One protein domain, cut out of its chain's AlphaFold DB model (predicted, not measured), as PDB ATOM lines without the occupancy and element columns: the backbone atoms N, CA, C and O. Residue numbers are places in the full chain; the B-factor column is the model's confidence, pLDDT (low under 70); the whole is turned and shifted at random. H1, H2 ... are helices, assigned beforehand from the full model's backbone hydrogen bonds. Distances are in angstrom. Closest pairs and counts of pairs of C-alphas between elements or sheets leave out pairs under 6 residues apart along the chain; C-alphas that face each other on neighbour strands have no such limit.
ATOM      1  N   GLU A  32     -11.522  55.621 -28.343       81.12
ATOM      2  CA  GLU A  32     -12.003  54.530 -29.204       81.12
ATOM      3  C   GLU A  32     -11.619  53.140 -28.674       81.12
ATOM      4  O   GLU A  32     -12.133  52.121 -29.148       81.12
ATOM      5  N   ARG A  33     -10.724  53.062 -27.676       91.38
ATOM      6  CA  ARG A  33     -10.247  51.785 -27.121       91.38
ATOM      7  C   ARG A  33     -11.406  50.942 -26.575       91.38
ATOM      8  O   ARG A  33     -12.186  51.425 -25.764       91.38
ATOM      9  N   PRO A  34     -11.561  49.663 -26.942       88.81
ATOM     10  CA  PRO A  34     -12.673  48.862 -26.437       88.81
ATOM     11  C   PRO A  34     -12.571  48.644 -24.918       88.81
ATOM     12  O   PRO A  34     -11.517  48.289 -24.393       88.81
ATOM     13  N   ILE A  35     -13.690  48.780 -24.201       95.06
ATOM     14  CA  ILE A  35     -13.753  48.453 -22.768       95.06
ATOM     15  C   ILE A  35     -14.051  46.961 -22.599       95.06
ATOM     16  O   ILE A  35     -15.160  46.498 -22.884       95.06
ATOM     17  N   GLY A  36     -13.078  46.217 -22.073       95.00
ATOM     18  CA  GLY A  36     -13.199  44.785 -21.813       95.00
ATOM     19  C   GLY A  36     -14.051  44.448 -20.584       95.00
ATOM     20  O   GLY A  36     -14.571  45.313 -19.875       95.00
ATOM     21  N   ILE A  37     -14.173  43.148 -20.290       97.06
ATOM     22  CA  ILE A  37     -15.006  42.630 -19.187       97.06
ATOM     23  C   ILE A  37     -14.613  43.257 -17.840       97.06
ATOM     24  O   ILE A  37     -15.485  43.621 -17.048       97.06
ATOM     25  N   TRP A  38     -13.312  43.405 -17.580       97.44
ATOM     26  CA  TRP A  38     -12.808  43.975 -16.330       97.44
ATOM     27  C   TRP A  38     -13.131  45.463 -16.191       97.44
ATOM     28  O   TRP A  38     -13.619  45.871 -15.137       97.44
ATOM     29  N   GLY A  39     -12.992  46.243 -17.268       97.31
ATOM     30  CA  GLY A  39     -13.450  47.630 -17.299       97.31
ATOM     31  C   GLY A  39     -14.958  47.746 -17.045       97.31
ATOM     32  O   GLY A  39     -15.388  48.532 -16.205       97.31
ATOM     33  N   GLN A  40     -15.789  46.900 -17.665       97.12
ATOM     34  CA  GLN A  40     -17.243  46.917 -17.431       97.12
ATOM     35  C   GLN A  40     -17.627  46.534 -15.994       97.12
ATOM     36  O   GLN A  40     -18.506  47.157 -15.390       97.12
ATOM     37  N   ARG A  41     -16.959  45.531 -15.412       97.88
ATOM     38  CA  ARG A  41     -17.154  45.154 -14.002       97.88
ATOM     39  C   ARG A  41     -16.770  46.296 -13.069       97.88
ATOM     40  O   ARG A  41     -17.524  46.605 -12.148       97.88
ATOM     41  N   HIS A  42     -15.650  46.961 -13.339       97.94
ATOM     42  CA  HIS A  42     -15.212  48.111 -12.553       97.94
ATOM     43  C   HIS A  42     -16.165  49.300 -12.692       97.94
ATOM     44  O   HIS A  42     -16.531  49.919 -11.699       97.94
ATOM     45  N   LYS A  43     -16.688  49.561 -13.894       97.88
ATOM     46  CA  LYS A  43     -17.748  50.556 -14.115       97.88
ATOM     47  C   LYS A  43     -18.979  50.273 -13.253       97.88
ATOM     48  O   LYS A  43     -19.528  51.195 -12.651       97.88
ATOM     49  N   ARG A  44     -19.420  49.010 -13.181       98.25
ATOM     50  CA  ARG A  44     -20.540  48.599 -12.321       98.25
ATOM     51  C   ARG A  44     -20.228  48.846 -10.845       98.25
ATOM     52  O   ARG A  44     -21.044  49.450 -10.157       98.25
ATOM     53  N   TYR A  45     -19.033  48.465 -10.395       98.38
ATOM     54  CA  TYR A  45     -18.563  48.749  -9.040       98.38
ATOM     55  C   TYR A  45     -18.575  50.253  -8.725       98.38
ATOM     56  O   TYR A  45     -19.080  50.661  -7.679       98.38
ATOM     57  N   LEU A  46     -18.082  51.091  -9.643       98.31
ATOM     58  CA  LEU A  46     -18.081  52.541  -9.462       98.31
ATOM     59  C   LEU A  46     -19.501  53.096  -9.318       98.31
ATOM     60  O   LEU A  46     -19.751  53.913  -8.436       98.31
ATOM     61  N   LYS A  47     -20.450  52.623 -10.131       97.25
ATOM     62  CA  LYS A  47     -21.854  53.041 -10.035       97.25
ATOM     63  C   LYS A  47     -22.513  52.626  -8.721       97.25
ATOM     64  O   LYS A  47     -23.216  53.433  -8.121       97.25
ATOM     65  N   GLU A  48     -22.305  51.382  -8.297       98.25
ATOM     66  CA  GLU A  48     -22.972  50.814  -7.119       98.25
ATOM     67  C   GLU A  48     -22.363  51.322  -5.803       98.25
ATOM     68  O   GLU A  48     -23.095  51.581  -4.853       98.25
ATOM     69  N   TYR A  49     -21.039  51.513  -5.748       98.38
ATOM     70  CA  TYR A  49     -20.325  51.738  -4.483       98.38
ATOM     71  C   TYR A  49     -19.481  53.018  -4.437       98.38
ATOM     72  O   TYR A  49     -19.072  53.430  -3.349       98.38
ATOM     73  N   LYS A  50     -19.188  53.660  -5.576       97.75
ATOM     74  CA  LYS A  50     -18.325  54.860  -5.671       97.75
ATOM     75  C   LYS A  50     -18.940  55.937  -6.573       97.75
ATOM     76  O   LYS A  50     -18.271  56.495  -7.441       97.75
ATOM     77  N   ASN A  51     -20.223  56.236  -6.353       96.62
ATOM     78  CA  ASN A  51     -21.011  57.121  -7.216       96.62
ATOM     79  C   ASN A  51     -20.352  58.500  -7.434       96.62
ATOM     80  O   ASN A  51     -20.308  58.974  -8.565       96.62
ATOM     81  N   VAL A  52     -19.762  59.103  -6.394       98.25
ATOM     82  CA  VAL A  52     -19.046  60.387  -6.525       98.25
ATOM     83  C   VAL A  52     -17.920  60.281  -7.553       98.25
ATOM     84  O   VAL A  52     -17.881  61.062  -8.495       98.25
ATOM     85  N   THR A  53     -17.058  59.268  -7.437       97.94
ATOM     86  CA  THR A  53     -15.961  59.029  -8.385       97.94
ATOM     87  C   THR A  53     -16.478  58.773  -9.798       97.94
ATOM     88  O   THR A  53     -15.955  59.348 -10.749       97.94
ATOM     89  N   TYR A  54     -17.521  57.946  -9.941       98.06
ATOM     90  CA  TYR A  54     -18.159  57.691 -11.233       98.06
ATOM     91  C   TYR A  54     -18.636  58.992 -11.888       98.06
ATOM     92  O   TYR A  54     -18.342  59.249 -13.053       98.06
ATOM     93  N   THR A  55     -19.353  59.816 -11.127       97.94
ATOM     94  CA  THR A  55     -19.944  61.062 -11.613       97.94
ATOM     95  C   THR A  55     -18.872  62.097 -11.948       97.94
ATOM     96  O   THR A  55     -18.965  62.736 -12.991       97.94
ATOM     97  N   THR A  56     -17.817  62.216 -11.137       98.12
ATOM     98  CA  THR A  56     -16.672  63.090 -11.439       98.12
ATOM     99  C   THR A  56     -16.002  62.705 -12.756       98.12
ATOM    100  O   THR A  56     -15.811  63.572 -13.600       98.12
ATOM    101  N   LEU A  57     -15.704  61.416 -12.962       96.06
ATOM    102  CA  LEU A  57     -15.099  60.918 -14.202       96.06
ATOM    103  C   LEU A  57     -16.011  61.105 -15.421       96.06
ATOM    104  O   LEU A  57     -15.532  61.337 -16.529       96.06
ATOM    105  N   LEU A  58     -17.325  60.966 -15.229       94.19
ATOM    106  CA  LEU A  58     -18.305  61.156 -16.292       94.19
ATOM    107  C   LEU A  58     -18.367  62.626 -16.725       94.19
ATOM    108  O   LEU A  58     -18.302  62.907 -17.915       94.19
ATOM    109  N   ILE A  59     -18.465  63.551 -15.766       94.19
ATOM    110  CA  ILE A  59     -18.554  64.993 -16.037       94.19
ATOM    111  C   ILE A  59     -17.241  65.528 -16.614       94.19
ATOM    112  O   ILE A  59     -17.271  66.390 -17.485       94.19
ATOM    113  N   SER A  60     -16.092  65.005 -16.174       92.19
ATOM    114  CA  SER A  60     -14.793  65.395 -16.732       92.19
ATOM    115  C   SER A  60     -14.512  64.807 -18.120       92.19
ATOM    116  O   SER A  60     -13.488  65.137 -18.709       92.19
ATOM    117  N   GLY A  61     -15.371  63.918 -18.637       90.06
ATOM    118  CA  GLY A  61     -15.152  63.219 -19.908       90.06
ATOM    119  C   GLY A  61     -14.062  62.138 -19.859       90.06
ATOM    120  O   GLY A  61     -13.739  61.543 -20.880       90.06
ATOM    121  N   GLN A  62     -13.500  61.840 -18.683       92.94
ATOM    122  CA  GLN A  62     -12.361  60.922 -18.528       92.94
ATOM    123  C   GLN A  62     -12.766  59.473 -18.244       92.94
ATOM    124  O   GLN A  62     -11.913  58.586 -18.205       92.94
ATOM    125  N   LEU A  63     -14.057  59.210 -18.020       94.75
ATOM    126  CA  LEU A  63     -14.545  57.886 -17.631       94.75
ATOM    127  C   LEU A  63     -14.111  56.786 -18.601       94.75
ATOM    128  O   LEU A  63     -13.727  55.708 -18.158       94.75
ATOM    129  N   TYR A  64     -14.207  57.030 -19.905       94.00
ATOM    130  CA  TYR A  64     -13.958  55.986 -20.888       94.00
ATOM    131  C   TYR A  64     -12.467  55.615 -20.946       94.00
ATOM    132  O   TYR A  64     -12.145  54.437 -20.797       94.00
ATOM    133  N   GLY A  65     -11.567  56.605 -21.030       94.31
ATOM    134  CA  GLY A  65     -10.115  56.383 -20.957       94.31
ATOM    135  C   GLY A  65      -9.699  55.654 -19.682       94.31
ATOM    136  O   GLY A  65      -9.014  54.639 -19.739       94.31
ATOM    137  N   TYR A  66     -10.244  56.065 -18.534       95.56
ATOM    138  CA  TYR A  66      -9.998  55.384 -17.262       95.56
ATOM    139  C   TYR A  66     -10.397  53.893 -17.285       95.56
ATOM    140  O   TYR A  66      -9.692  53.043 -16.745       95.56
ATOM    141  N   LEU A  67     -11.534  53.544 -17.896       97.25
ATOM    142  CA  LEU A  67     -11.986  52.150 -17.989       97.25
ATOM    143  C   LEU A  67     -11.190  51.328 -19.014       97.25
ATOM    144  O   LEU A  67     -11.044  50.113 -18.829       97.25
ATOM    145  N   ALA A  68     -10.688  51.969 -20.071       96.38
ATOM    146  CA  ALA A  68      -9.766  51.358 -21.021       96.38
ATOM    147  C   ALA A  68      -8.438  51.007 -20.330       96.38
ATOM    148  O   ALA A  68      -8.024  49.851 -20.375       96.38
ATOM    149  N   ASP A  69      -7.870  51.930 -19.551       96.38
ATOM    150  CA  ASP A  69      -6.632  51.690 -18.796       96.38
ATOM    151  C   ASP A  69      -6.785  50.539 -17.788       96.38
ATOM    152  O   ASP A  69      -5.889  49.715 -17.619       96.38
ATOM    153  N   ILE A  70      -7.941  50.431 -17.121       96.94
ATOM    154  CA  ILE A  70      -8.240  49.299 -16.226       96.94
ATOM    155  C   ILE A  70      -8.309  47.975 -16.997       96.94
ATOM    156  O   ILE A  70      -7.920  46.933 -16.467       96.94
ATOM    157  N   THR A  71      -8.815  47.996 -18.230       96.69
ATOM    158  CA  THR A  71      -8.857  46.806 -19.088       96.69
ATOM    159  C   THR A  71      -7.445  46.358 -19.453       96.69
ATOM    160  O   THR A  71      -7.133  45.181 -19.285       96.69
ATOM    161  N   GLU A  72      -6.592  47.289 -19.882       96.31
ATOM    162  CA  GLU A  72      -5.190  47.022 -20.225       96.31
ATOM    163  C   GLU A  72      -4.411  46.498 -19.016       96.31
ATOM    164  O   GLU A  72      -3.841  45.413 -19.076       96.31
ATOM    165  N   GLN A  73      -4.502  47.173 -17.867       97.31
ATOM    166  CA  GLN A  73      -3.840  46.731 -16.637       97.31
ATOM    167  C   GLN A  73      -4.282  45.331 -16.196       97.31
ATOM    168  O   GLN A  73      -3.484  44.556 -15.667       97.31
ATOM    169  N   ALA A  74      -5.564  44.994 -16.362       97.19
ATOM    170  CA  ALA A  74      -6.056  43.659 -16.040       97.19
ATOM    171  C   ALA A  74      -5.481  42.600 -16.994       97.19
ATOM    172  O   ALA A  74      -5.125  41.513 -16.538       97.19
ATOM    173  N   GLN A  75      -5.368  42.925 -18.283       96.25
ATOM    174  CA  GLN A  75      -4.793  42.043 -19.294       96.25
ATOM    175  C   GLN A  75      -3.294  41.813 -19.057       96.25
ATOM    176  O   GLN A  75      -2.862  40.667 -18.985       96.25
ATOM    177  N   GLU A  76      -2.520  42.872 -18.825       97.62
ATOM    178  CA  GLU A  76      -1.082  42.783 -18.537       97.62
ATOM    179  C   GLU A  76      -0.798  41.921 -17.300       97.62
ATOM    180  O   GLU A  76       0.100  41.073 -17.290       97.62
ATOM    181  N   ARG A  77      -1.590  42.103 -16.236       97.31
ATOM    182  CA  ARG A  77      -1.469  41.295 -15.015       97.31
ATOM    183  C   ARG A  77      -1.814  39.835 -15.269       97.31
ATOM    184  O   ARG A  77      -1.129  38.965 -14.741       97.31
ATOM    185  N   LEU A  78      -2.858  39.568 -16.052       96.12
ATOM    186  CA  LEU A  78      -3.238  38.209 -16.425       96.12
ATOM    187  C   LEU A  78      -2.108  37.519 -17.195       96.12
ATOM    188  O   LEU A  78      -1.711  36.417 -16.830       96.12
ATOM    189  N   GLU A  79      -1.551  38.178 -18.209       96.94
ATOM    190  CA  GLU A  79      -0.442  37.650 -19.009       96.94
ATOM    191  C   GLU A  79       0.799  37.382 -18.154       96.94
ATOM    192  O   GLU A  79       1.396  36.307 -18.240       96.94
ATOM    193  N   THR A  80       1.132  38.318 -17.263       98.06
ATOM    194  CA  THR A  80       2.245  38.171 -16.318       98.06
ATOM    195  C   THR A  80       2.051  36.954 -15.412       98.06
ATOM    196  O   THR A  80       2.978  36.165 -15.230       98.06
ATOM    197  N   LEU A  81       0.851  36.775 -14.849       97.19
ATOM    198  CA  LEU A  81       0.543  35.639 -13.978       97.19
ATOM    199  C   LEU A  81       0.596  34.312 -14.735       97.19
ATOM    200  O   LEU A  81       1.185  33.356 -14.236       97.19
ATOM    201  N   ILE A  82       0.039  34.260 -15.949       96.50
ATOM    202  CA  ILE A  82       0.097  33.070 -16.805       96.50
ATOM    203  C   ILE A  82       1.554  32.676 -17.059       96.50
ATOM    204  O   ILE A  82       1.902  31.503 -16.935       96.50
ATOM    205  N   GLU A  83       2.424  33.634 -17.378       96.25
ATOM    206  CA  GLU A  83       3.834  33.351 -17.645       96.25
ATOM    207  C   GLU A  83       4.576  32.852 -16.397       96.25
ATOM    208  O   GLU A  83       5.287  31.847 -16.448       96.25
ATOM    209  N   GLN A  84       4.342  33.480 -15.243       96.56
ATOM    210  CA  GLN A  84       4.897  33.016 -13.969       96.56
ATOM    211  C   GLN A  84       4.429  31.594 -13.625       96.56
ATOM    212  O   GLN A  84       5.224  30.766 -13.175       96.56
ATOM    213  N   MET A  85       3.154  31.279 -13.868       96.19
ATOM    214  CA  MET A  85       2.598  29.947 -13.625       96.19
ATOM    215  C   MET A  85       3.159  28.900 -14.588       96.19
ATOM    216  O   MET A  85       3.483  27.797 -14.147       96.19
ATOM    217  N   LYS A  86       3.357  29.237 -15.871       95.56
ATOM    218  CA  LYS A  86       4.024  28.345 -16.834       95.56
ATOM    219  C   LYS A  86       5.425  27.975 -16.367       95.56
ATOM    220  O   LYS A  86       5.772  26.796 -16.384       95.56
ATOM    221  N   GLN A  87       6.202  28.956 -15.910       94.75
ATOM    222  CA  GLN A  87       7.553  28.729 -15.394       94.75
ATOM    223  C   GLN A  87       7.533  27.849 -14.140       94.75
ATOM    224  O   GLN A  87       8.263  26.861 -14.074       94.75
ATOM    225  N   ALA A  88       6.650  28.148 -13.183       93.94
ATOM    226  CA  ALA A  88       6.516  27.375 -11.949       93.94
ATOM    227  C   ALA A  88       6.080  25.919 -12.191       93.94
ATOM    228  O   ALA A  88       6.524  25.014 -11.486       93.94
ATOM    229  N   GLN A  89       5.227  25.679 -13.191       93.19
ATOM    230  CA  GLN A  89       4.722  24.350 -13.543       93.19
ATOM    231  C   GLN A  89       5.549  23.645 -14.635       93.19
ATOM    232  O   GLN A  89       5.194  22.541 -15.051       93.19
ATOM    233  N   GLY A  90       6.639  24.249 -15.122       93.75
ATOM    234  CA  GLY A  90       7.484  23.673 -16.172       93.75
ATOM    235  C   GLY A  90       6.774  23.479 -17.518       93.75
ATOM    236  O   GLY A  90       7.083  22.534 -18.242       93.75
ATOM    237  N   VAL A  91       5.810  24.338 -17.857       94.62
ATOM    238  CA  VAL A  91       5.108  24.322 -19.151       94.62
ATOM    239  C   VAL A  91       6.024  24.910 -20.225       94.62
ATOM    240  O   VAL A  91       6.000  26.107 -20.499       94.62
ATOM    241  N   THR A  92       6.869  24.068 -20.818       94.12
ATOM    242  CA  THR A  92       7.877  24.466 -21.815       94.12
ATOM    243  C   THR A  92       7.570  23.903 -23.202       94.12
ATOM    244  O   THR A  92       6.832  22.929 -23.349       94.12
ATOM    245  N   GLU A  93       8.171  24.474 -24.248       92.69
ATOM    246  CA  GLU A  93       8.073  23.909 -25.605       92.69
ATOM    247  C   GLU A  93       8.766  22.536 -25.722       92.69
ATOM    248  O   GLU A  93       8.362  21.720 -26.545       92.69
ATOM    249  N   GLN A  94       9.746  22.229 -24.860       93.50
ATOM    250  CA  GLN A  94      10.319  20.878 -24.758       93.50
ATOM    251  C   GLN A  94       9.275  19.876 -24.256       93.50
ATOM    252  O   GLN A  94       9.041  18.865 -24.914       93.50
ATOM    253  N   LEU A  95       8.562  20.204 -23.168       93.75
ATOM    254  CA  LEU A  95       7.460  19.376 -22.667       93.75
ATOM    255  C   LEU A  95       6.382  19.178 -23.738       93.75
ATOM    256  O   LEU A  95       5.824  18.095 -23.866       93.75
ATOM    257  N   LYS A  96       6.103  20.205 -24.542       94.94
ATOM    258  CA  LYS A  96       5.142  20.121 -25.646       94.94
ATOM    259  C   LYS A  96       5.577  19.152 -26.747       94.94
ATOM    260  O   LYS A  96       4.727  18.461 -27.303       94.94
ATOM    261  N   ALA A  97       6.873  19.108 -27.062       95.38
ATOM    262  CA  ALA A  97       7.442  18.201 -28.057       95.38
ATOM    263  C   ALA A  97       7.512  16.749 -27.553       95.38
ATOM    264  O   ALA A  97       7.268  15.821 -28.322       95.38
ATOM    265  N   GLU A  98       7.818  16.559 -26.269       95.81
ATOM    266  CA  GLU A  98       7.939  15.239 -25.640       95.81
ATOM    267  C   GLU A  98       6.576  14.641 -25.256       95.81
ATOM    268  O   GLU A  98       6.352  13.442 -25.419       95.81
ATOM    269  N   SER A  99       5.650  15.468 -24.757       95.12
ATOM    270  CA  SER A  99       4.359  15.055 -24.199       95.12
ATOM    271  C   SER A  99       3.286  16.141 -24.384       95.12
ATOM    272  O   SER A  99       2.901  16.868 -23.465       95.12
ATOM    273  N   ALA A 100       2.749  16.242 -25.604       94.38
ATOM    274  CA  ALA A 100       1.767  17.268 -25.963       94.38
ATOM    275  C   ALA A 100       0.488  17.244 -25.098       94.38
ATOM    276  O   ALA A 100      -0.029  18.300 -24.739       94.38
ATOM    277  N   PHE A 101      -0.024  16.063 -24.726       95.94
ATOM    278  CA  PHE A 101      -1.223  15.959 -23.878       95.94
ATOM    279  C   PHE A 101      -0.977  16.452 -22.453       95.94
ATOM    280  O   PHE A 101      -1.843  17.105 -21.873       95.94
ATOM    281  N   GLU A 102       0.199  16.171 -21.896       95.31
ATOM    282  CA  GLU A 102       0.578  16.672 -20.579       95.31
ATOM    283  C   GLU A 102       0.778  18.184 -20.607       95.31
ATOM    284  O   GLU A 102       0.294  18.880 -19.718       95.31
ATOM    285  N   TRP A 103       1.414  18.706 -21.658       97.12
ATOM    286  CA  TRP A 103       1.539  20.143 -21.867       97.12
ATOM    287  C   TRP A 103       0.168  20.832 -21.920       97.12
ATOM    288  O   TRP A 103      -0.045  21.807 -21.202       97.12
ATOM    289  N   ILE A 104      -0.783  20.295 -22.701       94.50
ATOM    290  CA  ILE A 104      -2.164  20.810 -22.768       94.50
ATOM    291  C   ILE A 104      -2.826  20.730 -21.390       94.50
ATOM    292  O   ILE A 104      -3.479  21.680 -20.963       94.50
ATOM    293  N   GLY A 105      -2.645  19.614 -20.680       95.00
ATOM    294  CA  GLY A 105      -3.167  19.425 -19.331       95.00
ATOM    295  C   GLY A 105      -2.658  20.488 -18.361       95.00
ATOM    296  O   GLY A 105      -3.461  21.105 -17.670       95.00
ATOM    297  N   ARG A 106      -1.348  20.751 -18.330       94.38
ATOM    298  CA  ARG A 106      -0.771  21.786 -17.458       94.38
ATOM    299  C   ARG A 106      -1.210  23.186 -17.879       94.38
ATOM    300  O   ARG A 106      -1.641  23.950 -17.031       94.38
ATOM    301  N   MET A 107      -1.200  23.487 -19.178       93.75
ATOM    302  CA  MET A 107      -1.638  24.783 -19.706       93.75
ATOM    303  C   MET A 107      -3.109  25.087 -19.383       93.75
ATOM    304  O   MET A 107      -3.431  26.222 -19.065       93.75
ATOM    305  N   ASN A 108      -3.997  24.089 -19.421       94.69
ATOM    306  CA  ASN A 108      -5.414  24.261 -19.076       94.69
ATOM    307  C   ASN A 108      -5.678  24.373 -17.565       94.69
ATOM    308  O   ASN A 108      -6.784  24.735 -17.171       94.69
ATOM    309  N   ASN A 109      -4.704  24.010 -16.727       92.31
ATOM    310  CA  ASN A 109      -4.766  24.150 -15.269       92.31
ATOM    311  C   ASN A 109      -4.072  25.438 -14.773       92.31
ATOM    312  O   ASN A 109      -3.859  25.594 -13.568       92.31
ATOM    313  N   ILE A 110      -3.705  26.331 -15.698       90.81
ATOM    314  CA  ILE A 110      -3.293  27.714 -15.440       90.81
ATOM    315  C   ILE A 110      -4.506  28.612 -15.673       90.81
ATOM    316  O   ILE A 110      -4.837  29.377 -14.742       90.81
TER     317      ILE A 110
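What this domain is: This is residues 32 to 110 of the 110 residues of the protein "TnpV protein" of Dolosigranulum pigrum (UniProt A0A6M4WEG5). Look first for one long helix, H3, which makes the length of a dumbbell-like rod with two small helices toward each end. At its first end H1, H2 and the early residues of H3 form a triangle; at its other end H4 and H5 make a corner, with H5 folding back toward H3. The two end groups stay apart, and H3 alone spans between them. The printed part has 79 residues with five named helices in the order H1, H2, H3, H4, H5 and no named strand, an all-helix class. The whole is extended, with a radius of gyration of the C-alphas of 18.6 A and spans of 57 by 25 by 16 A.

Where its parts are: Find C-alpha 63 at (-14.545, 57.886, -17.631); from there H3, residues 63 to 88, runs 37.5 A to C-alpha 88 at (6.516, 27.375, -11.949). Before it, look for H1, residues 37 to 49, which is 18.1 A long, and H2, residues 51 to 59, which is 12.1 A long. After it come H4, residues 93 to 98, 8.7 A long, and H5, residues 100 to 108, 12.2 A long, which ends with C-alpha 108 at (-5.414, 24.261, -19.076).

How they stand to each other: Start on H3, which touches H1 with its residues 67 to 74 alone; the closest C-alphas are those of Gly 39 and Leu 67, 4.8 A apart. These two helices run opposite ways at a steep tilt of 56 degrees. Next, see H1 touch H2 with residues 43 to 47 alone, closest at the C-alphas of Leu 46 and Tyr 54, 5.4 A apart, with a steep tilt of 62 degrees, opposite ways. H2 and H3 are close but not clearly touching; their closest C-alphas, of Leu 57 and Leu 63, are 4.6 A apart. At the other end, H3 and H4 are apart. H4 and H5 touch only at the corner by their link, closest at the C-alphas of Lys 96 and Trp 103, 5.2 A apart. H5 and H3 are close but not clearly touching, with the C-alphas of Lys 86 and Met 107 closest at 7.3 A. H1 and H2 are both apart from H4 and H5. In H1, H2, H3, H4 and H5 every O i to N i+4 pair is within hydrogen-bond range.

The domain as a whole: The C-alphas of Ile 59 and Glu 98 are the two farthest apart, at 57.2 A. The four links between the helices are tight, and the printed part has no cut. Residue 110 is the chain's last. The mean pLDDT of the printed part is 95.5, and no printed residue is under 70.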